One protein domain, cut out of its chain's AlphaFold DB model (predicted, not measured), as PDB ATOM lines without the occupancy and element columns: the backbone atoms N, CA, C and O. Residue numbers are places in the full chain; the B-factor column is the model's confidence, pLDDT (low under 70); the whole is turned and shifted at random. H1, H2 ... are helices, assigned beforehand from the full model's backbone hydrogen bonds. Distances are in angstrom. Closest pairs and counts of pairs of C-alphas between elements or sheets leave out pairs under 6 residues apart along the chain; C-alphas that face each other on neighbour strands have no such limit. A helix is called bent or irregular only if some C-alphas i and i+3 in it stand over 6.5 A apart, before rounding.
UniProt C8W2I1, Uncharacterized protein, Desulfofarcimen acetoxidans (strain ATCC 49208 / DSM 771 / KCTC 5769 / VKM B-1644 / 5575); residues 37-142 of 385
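What this domain is: This is residues 37 to 142 of the 385 residues of an uncharacterized protein of Desulfofarcimen acetoxidans (strain ATCC 49208 / DSM 771 / KCTC 5769 / VKM B-1644 / 5575) (UniProt C8W2I1). What does the model look like? Two helical hairpins, H4 with H5 and H6 with H7, pack together at a steep angle, with H4 and H5 in the middle. The short helices H1, H2 and H3 go round the side of the first hairpin, H1 and H2 packing on H4, while H6 packs on H7. What is it made of, and how large is it? The printed part has 106 residues with seven named helices, H1 to H7 in that order, and no named strand: the class is all helix. It is compact, with a radius of gyration of the C-alphas of 13.3 A, and spans 39 by 31 by 23 A.

How they stand to each other: What do the first helices touch? H1, residues 38 to 41, touches residues 73 to 77 of H4, residues 68 to 85; the closest C-alphas, of Ile 41 and Glu 77, are 5.0 A apart. H2, residues 45 to 50, touches H4 about perpendicular at 73 degrees, closest at the C-alphas of His 46 and Ala 74, 5.1 A. H3, residues 56 to 65, only just touches H5, residues 88 to 102, with 3 pairs of C-alphas within 8 A, the closest those of Asn 64 and Phe 97, 6.6 A. How do the hairpins stand? H4, the hub, touching four helices, forms a hairpin with H5 at a shallow tilt of 8 degrees, closest at the C-alphas of Leu 82 and Tyr 88, 5.8 A. H6, residues 108 to 116, and H7, residues 122 to 138, form another at 26 degrees, closest at the C-alphas of Ile 115 and Lys 125, 5.0 A. H7 touches H4 at a steep tilt of 49 degrees, with the C-alphas of Ala 79 and Phe 124 closest, 5.2 A, whereas H4 and H6 are apart. What do the backbones show? Every O i to N i+4 pair is within hydrogen-bond range in H2, H3, H4, H6 and H7, and H1 is too short for such a pair. In H5 5 of 11 are, beside 7 of 12 O i to N i+3 pairs; H5 is irregular, its C-alphas 93 and 96 being 7.4 A apart.

Where its parts are: Where does the first helix begin? C-alpha 38 of H1 is at (8.535, 1.753, -25.782). Which helices are longest? H4 measures 25.7 A from first to last C-alpha, H7 24.3 A and H5 20.3 A. Where does H7 end? Its C-alpha 138 is at (25.395, -20.408, -14.462).

The domain as a whole: How far does it reach? The two C-alphas farthest apart, of Lys 52 and Lys 142, are 39.4 A apart. Is anything missing or uncertain? The printed part has no cut, the six links between helices are tight, and no printed residue is under 70 in pLDDT.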
ATOM      1  N   GLN A  37      10.281  -2.115 -28.040       93.62
ATOM      2  CA  GLN A  37       9.991  -0.717 -28.362       93.62
ATOM      3  C   GLN A  37       9.026  -0.126 -27.329       93.62
ATOM      4  O   GLN A  37       8.005  -0.738 -27.013       93.62
ATOM      5  N   VAL A  38       9.314   1.079 -26.837       91.50
ATOM      6  CA  VAL A  38       8.535   1.753 -25.782       91.50
ATOM      7  C   VAL A  38       7.075   1.942 -26.194       91.50
ATOM      8  O   VAL A  38       6.162   1.799 -25.382       91.50
ATOM      9  N   GLU A  39       6.830   2.216 -27.474       94.25
ATOM     10  CA  GLU A  39       5.486   2.343 -28.033       94.25
ATOM     11  C   GLU A  39       4.707   1.032 -27.935       94.25
ATOM     12  O   GLU A  39       3.504   1.069 -27.688       94.25
ATOM     13  N   LYS A  40       5.383  -0.115 -28.084       95.00
ATOM     14  CA  LYS A  40       4.762  -1.438 -27.956       95.00
ATOM     15  C   LYS A  40       4.469  -1.786 -26.504       95.00
ATOM     16  O   LYS A  40       3.376  -2.260 -26.231       95.00
ATOM     17  N   ILE A  41       5.370  -1.454 -25.575       95.94
ATOM     18  CA  ILE A  41       5.135  -1.666 -24.135       95.94
ATOM     19  C   ILE A  41       3.829  -0.977 -23.697       95.94
ATOM     20  O   ILE A  41       3.006  -1.560 -22.995       95.94
ATOM     21  N   LYS A  42       3.571   0.239 -24.197       94.25
ATOM     22  CA  LYS A  42       2.345   0.996 -23.884       94.25
ATOM     23  C   LYS A  42       1.056   0.327 -24.377       94.25
ATOM     24  O   LYS A  42      -0.011   0.649 -23.851       94.25
ATOM     25  N   VAL A  43       1.128  -0.569 -25.368       96.25
ATOM     26  CA  VAL A  43      -0.029  -1.330 -25.875       96.25
ATOM     27  C   VAL A  43      -0.448  -2.420 -24.886       96.25
ATOM     28  O   VAL A  43      -1.646  -2.687 -24.767       96.25
ATOM     29  N   LYS A  44       0.507  -2.980 -24.126       96.50
ATOM     30  CA  LYS A  44       0.275  -4.017 -23.106       96.50
ATOM     31  C   LYS A  44      -0.402  -5.259 -23.684       96.50
ATOM     32  O   LYS A  44      -1.347  -5.784 -23.092       96.50
ATOM     33  N   GLU A  45       0.000  -5.673 -24.880       97.12
ATOM     34  CA  GLU A  45      -0.659  -6.764 -25.598       97.12
ATOM     35  C   GLU A  45      -0.569  -8.066 -24.797       97.12
ATOM     36  O   GLU A  45      -1.593  -8.645 -24.422       97.12
ATOM     37  N   HIS A  46       0.648  -8.463 -24.432       98.12
ATOM     38  CA  HIS A  46       0.883  -9.703 -23.713       98.12
ATOM     39  C   HIS A  46       0.433  -9.625 -22.259       98.12
ATOM     40  O   HIS A  46      -0.112 -10.604 -21.755       98.12
ATOM     41  N   TYR A  47       0.597  -8.481 -21.588       97.38
ATOM     42  CA  TYR A  47       0.065  -8.306 -20.232       97.38
ATOM     43  C   TYR A  47      -1.459  -8.510 -20.186       97.38
ATOM     44  O   TYR A  47      -1.969  -9.249 -19.341       97.38
ATOM     45  N   ASN A  48      -2.200  -7.913 -21.126       97.25
ATOM     46  CA  ASN A  48      -3.655  -8.066 -21.190       97.25
ATOM     47  C   ASN A  48      -4.085  -9.502 -21.506       97.25
ATOM     48  O   ASN A  48      -5.145  -9.933 -21.048       97.25
ATOM     49  N   ASP A  49      -3.300 -10.241 -22.287       97.44
ATOM     50  CA  ASP A  49      -3.566 -11.653 -22.554       97.44
ATOM     51  C   ASP A  49      -3.270 -12.530 -21.337       97.44
ATOM     52  O   ASP A  49      -4.107 -13.361 -20.980       97.44
ATOM     53  N   LEU A  50      -2.173 -12.272 -20.619       96.50
ATOM     54  CA  LEU A  50      -1.859 -12.946 -19.358       96.50
ATOM     55  C   LEU A  50      -2.970 -12.760 -18.313       96.50
ATOM     56  O   LEU A  50      -3.351 -13.726 -17.658       96.50
ATOM     57  N   LEU A  51      -3.577 -11.570 -18.217       94.50
ATOM     58  CA  LEU A  51      -4.702 -11.316 -17.302       94.50
ATOM     59  C   LEU A  51      -5.966 -12.140 -17.605       94.50
ATOM     60  O   LEU A  51      -6.811 -12.326 -16.726       94.50
ATOM     61  N   LYS A  52      -6.142 -12.612 -18.845       96.00
ATOM     62  CA  LYS A  52      -7.298 -13.443 -19.228       96.00
ATOM     63  C   LYS A  52      -7.101 -14.905 -18.834       96.00
ATOM     64  O   LYS A  52      -8.092 -15.634 -18.725       96.00
ATOM     65  N   ILE A  53      -5.856 -15.327 -18.628       94.75
ATOM     66  CA  ILE A  53      -5.501 -16.702 -18.304       94.75
ATOM     67  C   ILE A  53      -5.719 -16.945 -16.810       94.75
ATOM     68  O   ILE A  53      -5.207 -16.226 -15.958       94.75
ATOM     69  N   LYS A  54      -6.500 -17.977 -16.481       91.75
ATOM     70  CA  LYS A  54      -6.856 -18.300 -15.085       91.75
ATOM     71  C   LYS A  54      -6.121 -19.513 -14.534       91.75
ATOM     72  O   LYS A  54      -6.099 -19.707 -13.321       91.75
ATOM     73  N   GLN A  55      -5.584 -20.356 -15.412       93.19
ATOM     74  CA  GLN A  55      -4.916 -21.595 -15.039       93.19
ATOM     75  C   GLN A  55      -3.415 -21.479 -15.276       93.19
ATOM     76  O   GLN A  55      -2.981 -20.944 -16.294       93.19
ATOM     77  N   LYS A  56      -2.622 -22.020 -14.348       91.81
ATOM     78  CA  LYS A  56      -1.161 -21.982 -14.442       91.81
ATOM     79  C   LYS A  56      -0.651 -22.663 -15.717       91.81
ATOM     80  O   LYS A  56       0.140 -22.066 -16.431       91.81
ATOM     81  N   ASP A  57      -1.162 -23.847 -16.046       94.75
ATOM     82  CA  ASP A  57      -0.703 -24.610 -17.217       94.75
ATOM     83  C   ASP A  57      -0.969 -23.872 -18.542       94.75
ATOM     84  O   ASP A  57      -0.181 -23.957 -19.482       94.75
ATOM     85  N   GLU A  58      -2.065 -23.110 -18.619       95.81
ATOM     86  CA  GLU A  58      -2.371 -22.254 -19.772       95.81
ATOM     87  C   GLU A  58      -1.410 -21.063 -19.860       95.81
ATOM     88  O   GLU A  58      -0.989 -20.694 -20.956       95.81
ATOM     89  N   CYS A  59      -1.028 -20.491 -18.714       95.38
ATOM     90  CA  CYS A  59      -0.062 -19.397 -18.642       95.38
ATOM     91  C   CYS A  59       1.321 -19.884 -19.072       95.38
ATOM     92  O   CYS A  59       1.970 -19.260 -19.912       95.38
ATOM     93  N   ASP A  60       1.740 -21.036 -18.552       95.94
ATOM     94  CA  ASP A  60       3.021 -21.644 -18.888       95.94
ATOM     95  C   ASP A  60       3.077 -22.006 -20.377       95.94
ATOM     96  O   ASP A  60       4.080 -21.748 -21.044       95.94
ATOM     97  N   LYS A  61       1.978 -22.532 -20.934       96.69
ATOM     98  CA  LYS A  61       1.853 -22.783 -22.372       96.69
ATOM     99  C   LYS A  61       2.000 -21.495 -23.182       96.69
ATOM    100  O   LYS A  61       2.797 -21.472 -24.116       96.69
ATOM    101  N   TYR A  62       1.274 -20.440 -22.813       97.81
ATOM    102  CA  TYR A  62       1.329 -19.151 -23.500       97.81
ATOM    103  C   TYR A  62       2.753 -18.576 -23.515       97.81
ATOM    104  O   TYR A  62       3.299 -18.296 -24.580       97.81
ATOM    105  N   LEU A  63       3.408 -18.489 -22.352       97.44
ATOM    106  CA  LEU A  63       4.783 -17.987 -22.238       97.44
ATOM    107  C   LEU A  63       5.793 -18.862 -22.998       97.44
ATOM    108  O   LEU A  63       6.763 -18.365 -23.582       97.44
ATOM    109  N   ASN A  64       5.562 -20.175 -23.040       95.69
ATOM    110  CA  ASN A  64       6.393 -21.095 -23.804       95.69
ATOM    111  C   ASN A  64       6.217 -20.954 -25.326       95.69
ATOM    112  O   ASN A  64       7.141 -21.296 -26.063       95.69
ATOM    113  N   GLU A  65       5.088 -20.433 -25.806       96.44
ATOM    114  CA  GLU A  65       4.815 -20.210 -27.233       96.44
ATOM    115  C   GLU A  65       5.377 -18.873 -27.758       96.44
ATOM    116  O   GLU A  65       5.705 -18.788 -28.941       96.44
ATOM    117  N   LEU A  66       5.573 -17.863 -26.901       97.06
ATOM    118  CA  LEU A  66       6.155 -16.566 -27.296       97.06
ATOM    119  C   LEU A  66       7.577 -16.719 -27.855       97.06
ATOM    120  O   LEU A  66       8.390 -17.425 -27.271       97.06
ATOM    121  N   ASN A  67       7.943 -16.042 -28.942       94.81
ATOM    122  CA  ASN A  67       9.362 -15.983 -29.332       94.81
ATOM    123  C   ASN A  67      10.164 -15.097 -28.354       94.81
ATOM    124  O   ASN A  67       9.614 -14.516 -27.421       94.81
ATOM    125  N   GLU A  68      11.474 -14.989 -28.543       94.44
ATOM    126  CA  GLU A  68      12.350 -14.228 -27.652       94.44
ATOM    127  C   GLU A  68      11.987 -12.735 -27.566       94.44
ATOM    128  O   GLU A  68      11.973 -12.158 -26.479       94.44
ATOM    129  N   LYS A  69      11.654 -12.108 -28.696       95.44
ATOM    130  CA  LYS A  69      11.280 -10.688 -28.753       95.44
ATOM    131  C   LYS A  69       9.970 -10.435 -28.006       95.44
ATOM    132  O   LYS A  69       9.890  -9.511 -27.200       95.44
ATOM    133  N   ASP A  70       8.980 -11.289 -28.237       96.81
ATOM    134  CA  ASP A  70       7.654 -11.183 -27.627       96.81
ATOM    135  C   ASP A  70       7.689 -11.544 -26.137       96.81
ATOM    136  O   ASP A  70       7.024 -10.910 -25.325       96.81
ATOM    137  N   LEU A  71       8.537 -12.497 -25.733       97.56
ATOM    138  CA  LEU A  71       8.756 -12.808 -24.321       97.56
ATOM    139  C   LEU A  71       9.409 -11.628 -23.589       97.56
ATOM    140  O   LEU A  71       8.975 -11.276 -22.494       97.56
ATOM    141  N   LEU A  72      10.418 -10.984 -24.187       97.50
ATOM    142  CA  LEU A  72      11.047  -9.804 -23.590       97.50
ATOM    143  C   LEU A  72      10.079  -8.613 -23.518       97.50
ATOM    144  O   LEU A  72      10.074  -7.890 -22.520       97.50
ATOM    145  N   LEU A  73       9.226  -8.438 -24.533       97.81
ATOM    146  CA  LEU A  73       8.144  -7.454 -24.516       97.81
ATOM    147  C   LEU A  73       7.125  -7.761 -23.410       97.81
ATOM    148  O   LEU A  73       6.805  -6.867 -22.633       97.81
ATOM    149  N   ALA A  74       6.681  -9.013 -23.273       98.12
ATOM    150  CA  ALA A  74       5.742  -9.429 -22.231       98.12
ATOM    151  C   ALA A  74       6.279  -9.161 -20.818       98.12
ATOM    152  O   ALA A  74       5.532  -8.701 -19.949       98.12
ATOM    153  N   ILE A  75       7.577  -9.397 -20.596       98.25
ATOM    154  CA  ILE A  75       8.249  -9.062 -19.334       98.25
ATOM    155  C   ILE A  75       8.225  -7.548 -19.110       98.25
ATOM    156  O   ILE A  75       7.864  -7.111 -18.021       98.25
ATOM    157  N   ALA A  76       8.582  -6.746 -20.118       98.12
ATOM    158  CA  ALA A  76       8.625  -5.289 -20.000       98.12
ATOM    159  C   ALA A  76       7.239  -4.677 -19.717       98.12
ATOM    160  O   ALA A  76       7.108  -3.846 -18.819       98.12
ATOM    161  N   GLU A  77       6.204  -5.128 -20.433       98.25
ATOM    162  CA  GLU A  77       4.805  -4.731 -20.219       98.25
ATOM    163  C   GLU A  77       4.331  -5.078 -18.807       98.25
ATOM    164  O   GLU A  77       3.816  -4.226 -18.082       98.25
ATOM    165  N   THR A  78       4.539  -6.333 -18.400       98.00
ATOM    166  CA  THR A  78       4.107  -6.812 -17.085       98.00
ATOM    167  C   THR A  78       4.858  -6.085 -15.978       98.00
ATOM    168  O   THR A  78       4.256  -5.662 -14.995       98.00
ATOM    169  N   ALA A  79       6.162  -5.866 -16.153       97.44
ATOM    170  CA  ALA A  79       6.961  -5.127 -15.196       97.44
ATOM    171  C   ALA A  79       6.476  -3.681 -15.028       97.44
ATOM    172  O   ALA A  79       6.455  -3.194 -13.906       97.44
ATOM    173  N   GLU A  80       6.074  -2.990 -16.101       96.50
ATOM    174  CA  GLU A  80       5.525  -1.629 -16.009       96.50
ATOM    175  C   GLU A  80       4.250  -1.570 -15.149       96.50
ATOM    176  O   GLU A  80       4.069  -0.641 -14.357       96.50
ATOM    177  N   GLU A  81       3.372  -2.565 -15.270       96.31
ATOM    178  CA  GLU A  81       2.117  -2.600 -14.518       96.31
ATOM    179  C   GLU A  81       2.305  -3.051 -13.071       96.31
ATOM    180  O   GLU A  81       1.731  -2.445 -12.165       96.31
ATOM    181  N   LEU A  82       3.152  -4.054 -12.832       95.38
ATOM    182  CA  LEU A  82       3.484  -4.494 -11.478       95.38
ATOM    183  C   LEU A  82       4.213  -3.399 -10.686       95.38
ATOM    184  O   LEU A  82       3.981  -3.281  -9.483       95.38
ATOM    185  N   ASP A  83       5.029  -2.567 -11.347       92.56
ATOM    186  CA  ASP A  83       5.707  -1.431 -10.708       92.56
ATOM    187  C   ASP A  83       4.691  -0.405 -10.171       92.56
ATOM    188  O   ASP A  83       4.792   0.055  -9.035       92.56
ATOM    189  N   LYS A  84       3.625  -0.133 -10.941       92.75
ATOM    190  CA  LYS A  84       2.518   0.758 -10.537       92.75
ATOM    191  C   LYS A  84       1.658   0.176  -9.413       92.75
ATOM    192  O   LYS A  84       1.066   0.934  -8.648       92.75
ATOM    193  N   GLN A  85       1.549  -1.149  -9.341       92.56
ATOM    194  CA  GLN A  85       0.713  -1.860  -8.368       92.56
ATOM    195  C   GLN A  85       1.463  -2.225  -7.078       92.56
ATOM    196  O   GLN A  85       0.828  -2.599  -6.093       92.56
ATOM    197  N   GLY A  86       2.798  -2.142  -7.069       87.81
ATOM    198  CA  GLY A  86       3.631  -2.638  -5.969       87.81
ATOM    199  C   GLY A  86       3.656  -4.171  -5.857       87.81
ATOM    200  O   GLY A  86       4.005  -4.707  -4.807       87.81
ATOM    201  N   ALA A  87       3.287  -4.892  -6.921       90.25
ATOM    202  CA  ALA A  87       3.154  -6.353  -6.953       90.25
ATOM    203  C   ALA A  87       4.433  -7.043  -7.474       90.25
ATOM    204  O   ALA A  87       4.409  -7.918  -8.338       90.25
ATOM    205  N   TYR A  88       5.592  -6.639  -6.944       88.81
ATOM    206  CA  TYR A  88       6.908  -6.986  -7.498       88.81
ATOM    207  C   TYR A  88       7.192  -8.491  -7.599       88.81
ATOM    208  O   TYR A  88       7.925  -8.912  -8.488       88.81
ATOM    209  N   SER A  89       6.631  -9.320  -6.713       87.62
ATOM    210  CA  SER A  89       6.892 -10.765  -6.695       87.62
ATOM    211  C   SER A  89       6.328 -11.511  -7.904       87.62
ATOM    212  O   SER A  89       6.829 -12.584  -8.244       87.62
ATOM    213  N   GLU A  90       5.301 -10.970  -8.560       91.06
ATOM    214  CA  GLU A  90       4.611 -11.658  -9.656       91.06
ATOM    215  C   GLU A  90       5.473 -11.753 -10.921       91.06
ATOM    216  O   GLU A  90       5.338 -12.710 -11.679       91.06
ATOM    217  N   ILE A  91       6.469 -10.870 -11.087       94.44
ATOM    218  CA  ILE A  91       7.412 -10.922 -12.216       94.44
ATOM    219  C   ILE A  91       8.220 -12.235 -12.251       94.44
ATOM    220  O   ILE A  91       8.743 -12.631 -13.292       94.44
ATOM    221  N   SER A  92       8.298 -12.953 -11.123       92.00
ATOM    222  CA  SER A  92       8.980 -14.248 -11.028       92.00
ATOM    223  C   SER A  92       8.359 -15.339 -11.908       92.00
ATOM    224  O   SER A  92       9.049 -16.307 -12.229       92.00
ATOM    225  N   MET A  93       7.114 -15.164 -12.374       94.31
ATOM    226  CA  MET A  93       6.470 -16.085 -13.319       94.31
ATOM    227  C   MET A  93       7.265 -16.268 -14.622       94.31
ATOM    228  O   MET A  93       7.181 -17.317 -15.253       94.31
ATOM    229  N   PHE A  94       8.082 -15.282 -15.009       97.12
ATOM    230  CA  PHE A  94       8.893 -15.346 -16.225       97.12
ATOM    231  C   PHE A  94      10.227 -16.089 -16.051       97.12
ATOM    232  O   PHE A  94      10.876 -16.394 -17.051       97.12
ATOM    233  N   ALA A  95      10.655 -16.390 -14.819       94.12
ATOM    234  CA  ALA A  95      12.020 -16.844 -14.527       94.12
ATOM    235  C   ALA A  95      12.420 -18.119 -15.293       94.12
ATOM    236  O   ALA A  95      13.503 -18.183 -15.873       94.12
ATOM    237  N   GLU A  96      11.531 -19.114 -15.347       94.12
ATOM    238  CA  GLU A  96      11.786 -20.375 -16.053       94.12
ATOM    239  C   GLU A  96      11.898 -20.180 -17.575       94.12
ATOM    240  O   GLU A  96      12.748 -20.785 -18.231       94.12
ATOM    241  N   PHE A  97      11.067 -19.309 -18.149       96.19
ATOM    242  CA  PHE A  97      11.055 -19.043 -19.590       96.19
ATOM    243  C   PHE A  97      12.270 -18.225 -20.018       96.19
ATOM    244  O   PHE A  97      12.841 -18.469 -21.082       96.19
ATOM    245  N   VAL A  98      12.708 -17.300 -19.166       94.50
ATOM    246  CA  VAL A  98      13.935 -16.524 -19.363       94.50
ATOM    247  C   VAL A  98      15.155 -17.441 -19.395       94.50
ATOM    248  O   VAL A  98      15.949 -17.343 -20.331       94.50
ATOM    249  N   ASP A  99      15.272 -18.366 -18.435       92.69
ATOM    250  CA  ASP A  99      16.383 -19.327 -18.384       92.69
ATOM    251  C   ASP A  99      16.444 -20.218 -19.632       92.69
ATOM    252  O   ASP A  99      17.518 -20.436 -20.194       92.69
ATOM    253  N   LYS A 100      15.285 -20.685 -20.108       92.44
ATOM    254  CA  LYS A 100      15.199 -21.575 -21.273       92.44
ATOM    255  C   LYS A 100      15.388 -20.870 -22.616       92.44
ATOM    256  O   LYS A 100      15.849 -21.511 -23.558       92.44
ATOM    257  N   LYS A 101      14.958 -19.609 -22.745       93.88
ATOM    258  CA  LYS A 101      14.749 -18.978 -24.064       93.88
ATOM    259  C   LYS A 101      15.490 -17.662 -24.263       93.88
ATOM    260  O   LYS A 101      15.845 -17.362 -25.396       93.88
ATOM    261  N   LEU A 102      15.734 -16.881 -23.208       93.00
ATOM    262  CA  LEU A 102      16.286 -15.526 -23.347       93.00
ATOM    263  C   LEU A 102      17.764 -15.420 -23.002       93.00
ATOM    264  O   LEU A 102      18.488 -14.720 -23.708       93.00
ATOM    265  N   ILE A 103      18.225 -16.090 -21.942       92.38
ATOM    266  CA  ILE A 103      19.577 -15.856 -21.407       92.38
ATOM    267  C   ILE A 103      20.661 -16.020 -22.475       92.38
ATOM    268  O   ILE A 103      21.519 -15.150 -22.607       92.38
ATOM    269  N   ASP A 104      20.590 -17.093 -23.262       90.31
ATOM    270  CA  ASP A 104      21.615 -17.422 -24.259       90.31
ATOM    271  C   ASP A 104      21.472 -16.604 -25.561       90.31
ATOM    272  O   ASP A 104      22.277 -16.745 -26.483       90.31
ATOM    273  N   LYS A 105      20.430 -15.771 -25.660       92.44
ATOM    274  CA  LYS A 105      20.094 -14.963 -26.842       92.44
ATOM    275  C   LYS A 105      20.408 -13.486 -26.656       92.44
ATOM    276  O   LYS A 105      20.693 -12.806 -27.637       92.44
ATOM    277  N   LEU A 106      20.371 -13.001 -25.418       94.12
ATOM    278  CA  LEU A 106      20.674 -11.615 -25.086       94.12
ATOM    279  C   LEU A 106      22.181 -11.400 -24.938       94.12
ATOM    280  O   LEU A 106      22.874 -12.112 -24.209       94.12
ATOM    281  N   THR A 107      22.688 -10.369 -25.604       94.25
ATOM    282  CA  THR A 107      24.068  -9.910 -25.455       94.25
ATOM    283  C   THR A 107      24.203  -9.000 -24.238       94.25
ATOM    284  O   THR A 107      23.238  -8.394 -23.781       94.25
ATOM    285  N   GLU A 108      25.423  -8.828 -23.726       95.00
ATOM    286  CA  GLU A 108      25.698  -7.868 -22.646       95.00
ATOM    287  C   GLU A 108      25.214  -6.444 -22.973       95.00
ATOM    288  O   GLU A 108      24.688  -5.756 -22.099       95.00
ATOM    289  N   ASN A 109      25.320  -6.031 -24.238       95.88
ATOM    290  CA  ASN A 109      24.847  -4.725 -24.693       95.88
ATOM    291  C   ASN A 109      23.322  -4.590 -24.621       95.88
ATOM    292  O   ASN A 109      22.838  -3.487 -24.367       95.88
ATOM    293  N   ASP A 110      22.568  -5.677 -24.796       96.06
ATOM    294  CA  ASP A 110      21.111  -5.654 -24.648       96.06
ATOM    295  C   ASP A 110      20.733  -5.372 -23.190       96.06
ATOM    296  O   ASP A 110      19.951  -4.461 -22.913       96.06
ATOM    297  N   TYR A 111      21.369  -6.071 -22.243       96.88
ATOM    298  CA  TYR A 111      21.173  -5.819 -20.813       96.88
ATOM    299  C   TYR A 111      21.567  -4.389 -20.427       96.88
ATOM    300  O   TYR A 111      20.807  -3.719 -19.730       96.88
ATOM    301  N   ILE A 112      22.719  -3.900 -20.905       97.12
ATOM    302  CA  ILE A 112      23.184  -2.526 -20.652       97.12
ATOM    303  C   ILE A 112      22.181  -1.499 -21.190       97.12
ATOM    304  O   ILE A 112      21.820  -0.559 -20.483       97.12
ATOM    305  N   SER A 113      21.694  -1.701 -22.415       96.25
ATOM    306  CA  SER A 113      20.728  -0.800 -23.048       96.25
ATOM    307  C   SER A 113      19.420  -0.729 -22.260       96.25
ATOM    308  O   SER A 113      18.828   0.343 -22.144       96.25
ATOM    309  N   ILE A 114      18.984  -1.848 -21.671       96.50
ATOM    310  CA  ILE A 114      17.793  -1.875 -20.817       96.50
ATOM    311  C   ILE A 114      18.024  -1.109 -19.512       96.50
ATOM    312  O   ILE A 114      17.221  -0.245 -19.158       96.50
ATOM    313  N   ILE A 115      19.117  -1.376 -18.796       96.44
ATOM    314  CA  ILE A 115      19.338  -0.756 -17.480       96.44
ATOM    315  C   ILE A 115      19.626   0.751 -17.564       96.44
ATOM    316  O   ILE A 115      19.282   1.478 -16.633       96.44
ATOM    317  N   GLU A 116      20.213   1.236 -18.666       94.38
ATOM    318  CA  GLU A 116      20.505   2.665 -18.869       94.38
ATOM    319  C   GLU A 116      19.326   3.468 -19.440       94.38
ATOM    320  O   GLU A 116      19.346   4.698 -19.386       94.38
ATOM    321  N   SER A 117      18.304   2.809 -19.986       93.88
ATOM    322  CA  SER A 117      17.167   3.493 -20.608       93.88
ATOM    323  C   SER A 117      16.313   4.222 -19.571       93.88
ATOM    324  O   SER A 117      15.851   3.619 -18.605       93.88
ATOM    325  N   SER A 118      16.015   5.505 -19.779       92.38
ATOM    326  CA  SER A 118      15.038   6.238 -18.959       92.38
ATOM    327  C   SER A 118      13.590   5.807 -19.208       92.38
ATOM    328  O   SER A 118      12.727   6.109 -18.393       92.38
ATOM    329  N   GLU A 119      13.328   5.108 -20.313       93.56
ATOM    330  CA  GLU A 119      11.975   4.767 -20.766       93.56
ATOM    331  C   GLU A 119      11.432   3.477 -20.139       93.56
ATOM    332  O   GLU A 119      10.224   3.249 -20.131       93.56
ATOM    333  N   TYR A 120      12.309   2.613 -19.624       95.81
ATOM    334  CA  TYR A 120      11.907   1.350 -19.008       95.81
ATOM    335  C   TYR A 120      11.646   1.494 -17.506       95.81
ATOM    336  O   TYR A 120      12.357   2.224 -16.807       95.81
ATOM    337  N   SER A 121      10.661   0.737 -17.012       95.12
ATOM    338  CA  SER A 121      10.308   0.687 -15.591       95.12
ATOM    339  C   SER A 121      11.467   0.184 -14.732       95.12
ATOM    340  O   SER A 121      12.334  -0.572 -15.187       95.12
ATOM    341  N   ASN A 122      11.487   0.583 -13.458       94.94
ATOM    342  CA  ASN A 122      12.550   0.166 -12.548       94.94
ATOM    343  C   ASN A 122      12.486  -1.339 -12.294       94.94
ATOM    344  O   ASN A 122      13.530  -1.991 -12.275       94.94
ATOM    345  N   LEU A 123      11.279  -1.904 -12.184       95.88
ATOM    346  CA  LEU A 123      11.105  -3.346 -12.023       95.88
ATOM    347  C   LEU A 123      11.679  -4.136 -13.209       95.88
ATOM    348  O   LEU A 123      12.338  -5.153 -12.992       95.88
ATOM    349  N   PHE A 124      11.502  -3.657 -14.447       97.19
ATOM    350  CA  PHE A 124      12.080  -4.330 -15.611       97.19
ATOM    351  C   PHE A 124      13.610  -4.298 -15.555       97.19
ATOM    352  O   PHE A 124      14.264  -5.324 -15.734       97.19
ATOM    353  N   LYS A 125      14.196  -3.143 -15.216       97.19
ATOM    354  CA  LYS A 125      15.651  -3.009 -15.047       97.19
ATOM    355  C   LYS A 125      16.188  -3.945 -13.971       97.19
ATOM    356  O   LYS A 125      17.177  -4.629 -14.214       97.19
ATOM    357  N   VAL A 126      15.531  -4.009 -12.810       95.88
ATOM    358  CA  VAL A 126      15.892  -4.926 -11.717       95.88
ATOM    359  C   VAL A 126      15.881  -6.373 -12.201       95.88
ATOM    360  O   VAL A 126      16.877  -7.078 -12.041       95.88
ATOM    361  N   PHE A 127      14.804  -6.792 -12.869       96.50
ATOM    362  CA  PHE A 127      14.679  -8.144 -13.409       96.50
ATOM    363  C   PHE A 127      15.806  -8.485 -14.399       96.50
ATOM    364  O   PHE A 127      16.352  -9.591 -14.382       96.50
ATOM    365  N   MET A 128      16.215  -7.522 -15.230       96.81
ATOM    366  CA  MET A 128      17.308  -7.711 -16.184       96.81
ATOM    367  C   MET A 128      18.696  -7.719 -15.526       96.81
ATOM    368  O   MET A 128      19.564  -8.469 -15.977       96.81
ATOM    369  N   ILE A 129      18.912  -6.972 -14.436       97.12
ATOM    370  CA  ILE A 129      20.140  -7.059 -13.620       97.12
ATOM    371  C   ILE A 129      20.275  -8.457 -13.004       97.12
ATOM    372  O   ILE A 129      21.351  -9.069 -13.081       97.12
ATOM    373  N   ASP A 130      19.187  -8.974 -12.425       94.81
ATOM    374  CA  ASP A 130      19.130 -10.321 -11.853       94.81
ATOM    375  C   ASP A 130      19.408 -11.379 -12.923       94.81
ATOM    376  O   ASP A 130      20.273 -12.238 -12.734       94.81
ATOM    377  N   THR A 131      18.743 -11.266 -14.074       95.62
ATOM    378  CA  THR A 131      18.887 -12.194 -15.204       95.62
ATOM    379  C   THR A 131      20.320 -12.226 -15.736       95.62
ATOM    380  O   THR A 131      20.903 -13.306 -15.867       95.62
ATOM    381  N   TYR A 132      20.934 -11.063 -15.989       96.50
ATOM    382  CA  TYR A 132      22.323 -11.003 -16.446       96.50
ATOM    383  C   TYR A 132      23.268 -11.616 -15.410       96.50
ATOM    384  O   TYR A 132      24.092 -12.466 -15.748       96.50
ATOM    385  N   THR A 133      23.125 -11.252 -14.135       95.38
ATOM    386  CA  THR A 133      24.001 -11.776 -13.078       95.38
ATOM    387  C   THR A 133      23.842 -13.289 -12.917       95.38
ATOM    388  O   THR A 133      24.823 -14.012 -12.733       95.38
ATOM    389  N   TYR A 134      22.609 -13.793 -13.003       94.75
ATOM    390  CA  TYR A 134      22.329 -15.224 -12.995       94.75
ATOM    391  C   TYR A 134      22.988 -15.923 -14.189       94.75
ATOM    392  O   TYR A 134      23.656 -16.938 -13.990       94.75
ATOM    393  N   SER A 135      22.917 -15.344 -15.395       95.00
ATOM    394  CA  SER A 135      23.580 -15.897 -16.587       95.00
ATOM    395  C   SER A 135      25.083 -16.113 -16.387       95.00
ATOM    396  O   SER A 135      25.611 -17.153 -16.777       95.00
ATOM    397  N   LYS A 136      25.772 -15.182 -15.711       95.62
ATOM    398  CA  LYS A 136      27.203 -15.312 -15.401       95.62
ATOM    399  C   LYS A 136      27.454 -16.391 -14.356       95.62
ATOM    400  O   LYS A 136      28.333 -17.229 -14.545       95.62
ATOM    401  N   LYS A 137      26.631 -16.445 -13.306       92.75
ATOM    402  CA  LYS A 137      26.727 -17.483 -12.268       92.75
ATOM    403  C   LYS A 137      26.515 -18.896 -12.819       92.75
ATOM    404  O   LYS A 137      27.234 -19.792 -12.389       92.75
ATOM    405  N   ARG A 138      25.612 -19.099 -13.794       93.00
ATOM    406  CA  ARG A 138      25.395 -20.408 -14.462       93.00
ATOM    407  C   ARG A 138      26.687 -20.990 -15.040       93.00
ATOM    408  O   ARG A 138      26.874 -22.201 -15.030       93.00
ATOM    409  N   VAL A 139      27.583 -20.125 -15.512       93.38
ATOM    410  CA  VAL A 139      28.876 -20.501 -16.100       93.38
ATOM    411  C   VAL A 139      30.056 -20.229 -15.159       93.38
ATOM    412  O   VAL A 139      31.197 -20.146 -15.607       93.38
ATOM    413  N   ASN A 140      29.797 -20.091 -13.851       94.31
ATOM    414  CA  ASN A 140      30.793 -19.782 -12.816       94.31
ATOM    415  C   ASN A 140      31.647 -18.533 -13.119       94.31
ATOM    416  O   ASN A 140      32.812 -18.452 -12.731       94.31
ATOM    417  N   ALA A 141      31.064 -17.548 -13.804       95.31
ATOM    418  CA  ALA A 141      31.689 -16.270 -14.113       95.31
ATOM    419  C   ALA A 141      31.158 -15.147 -13.210       95.31
ATOM    420  O   ALA A 141      30.043 -15.207 -12.687       95.31
ATOM    421  N   LYS A 142      31.972 -14.100 -13.061       95.94
ATOM    422  CA  LYS A 142      31.563 -12.811 -12.488       95.94
ATOM    423  C   LYS A 142      30.981 -11.903 -13.573       95.94
ATOM    424  O   LYS A 142      31.192 -12.135 -14.767       95.94
TER     425      LYS A 142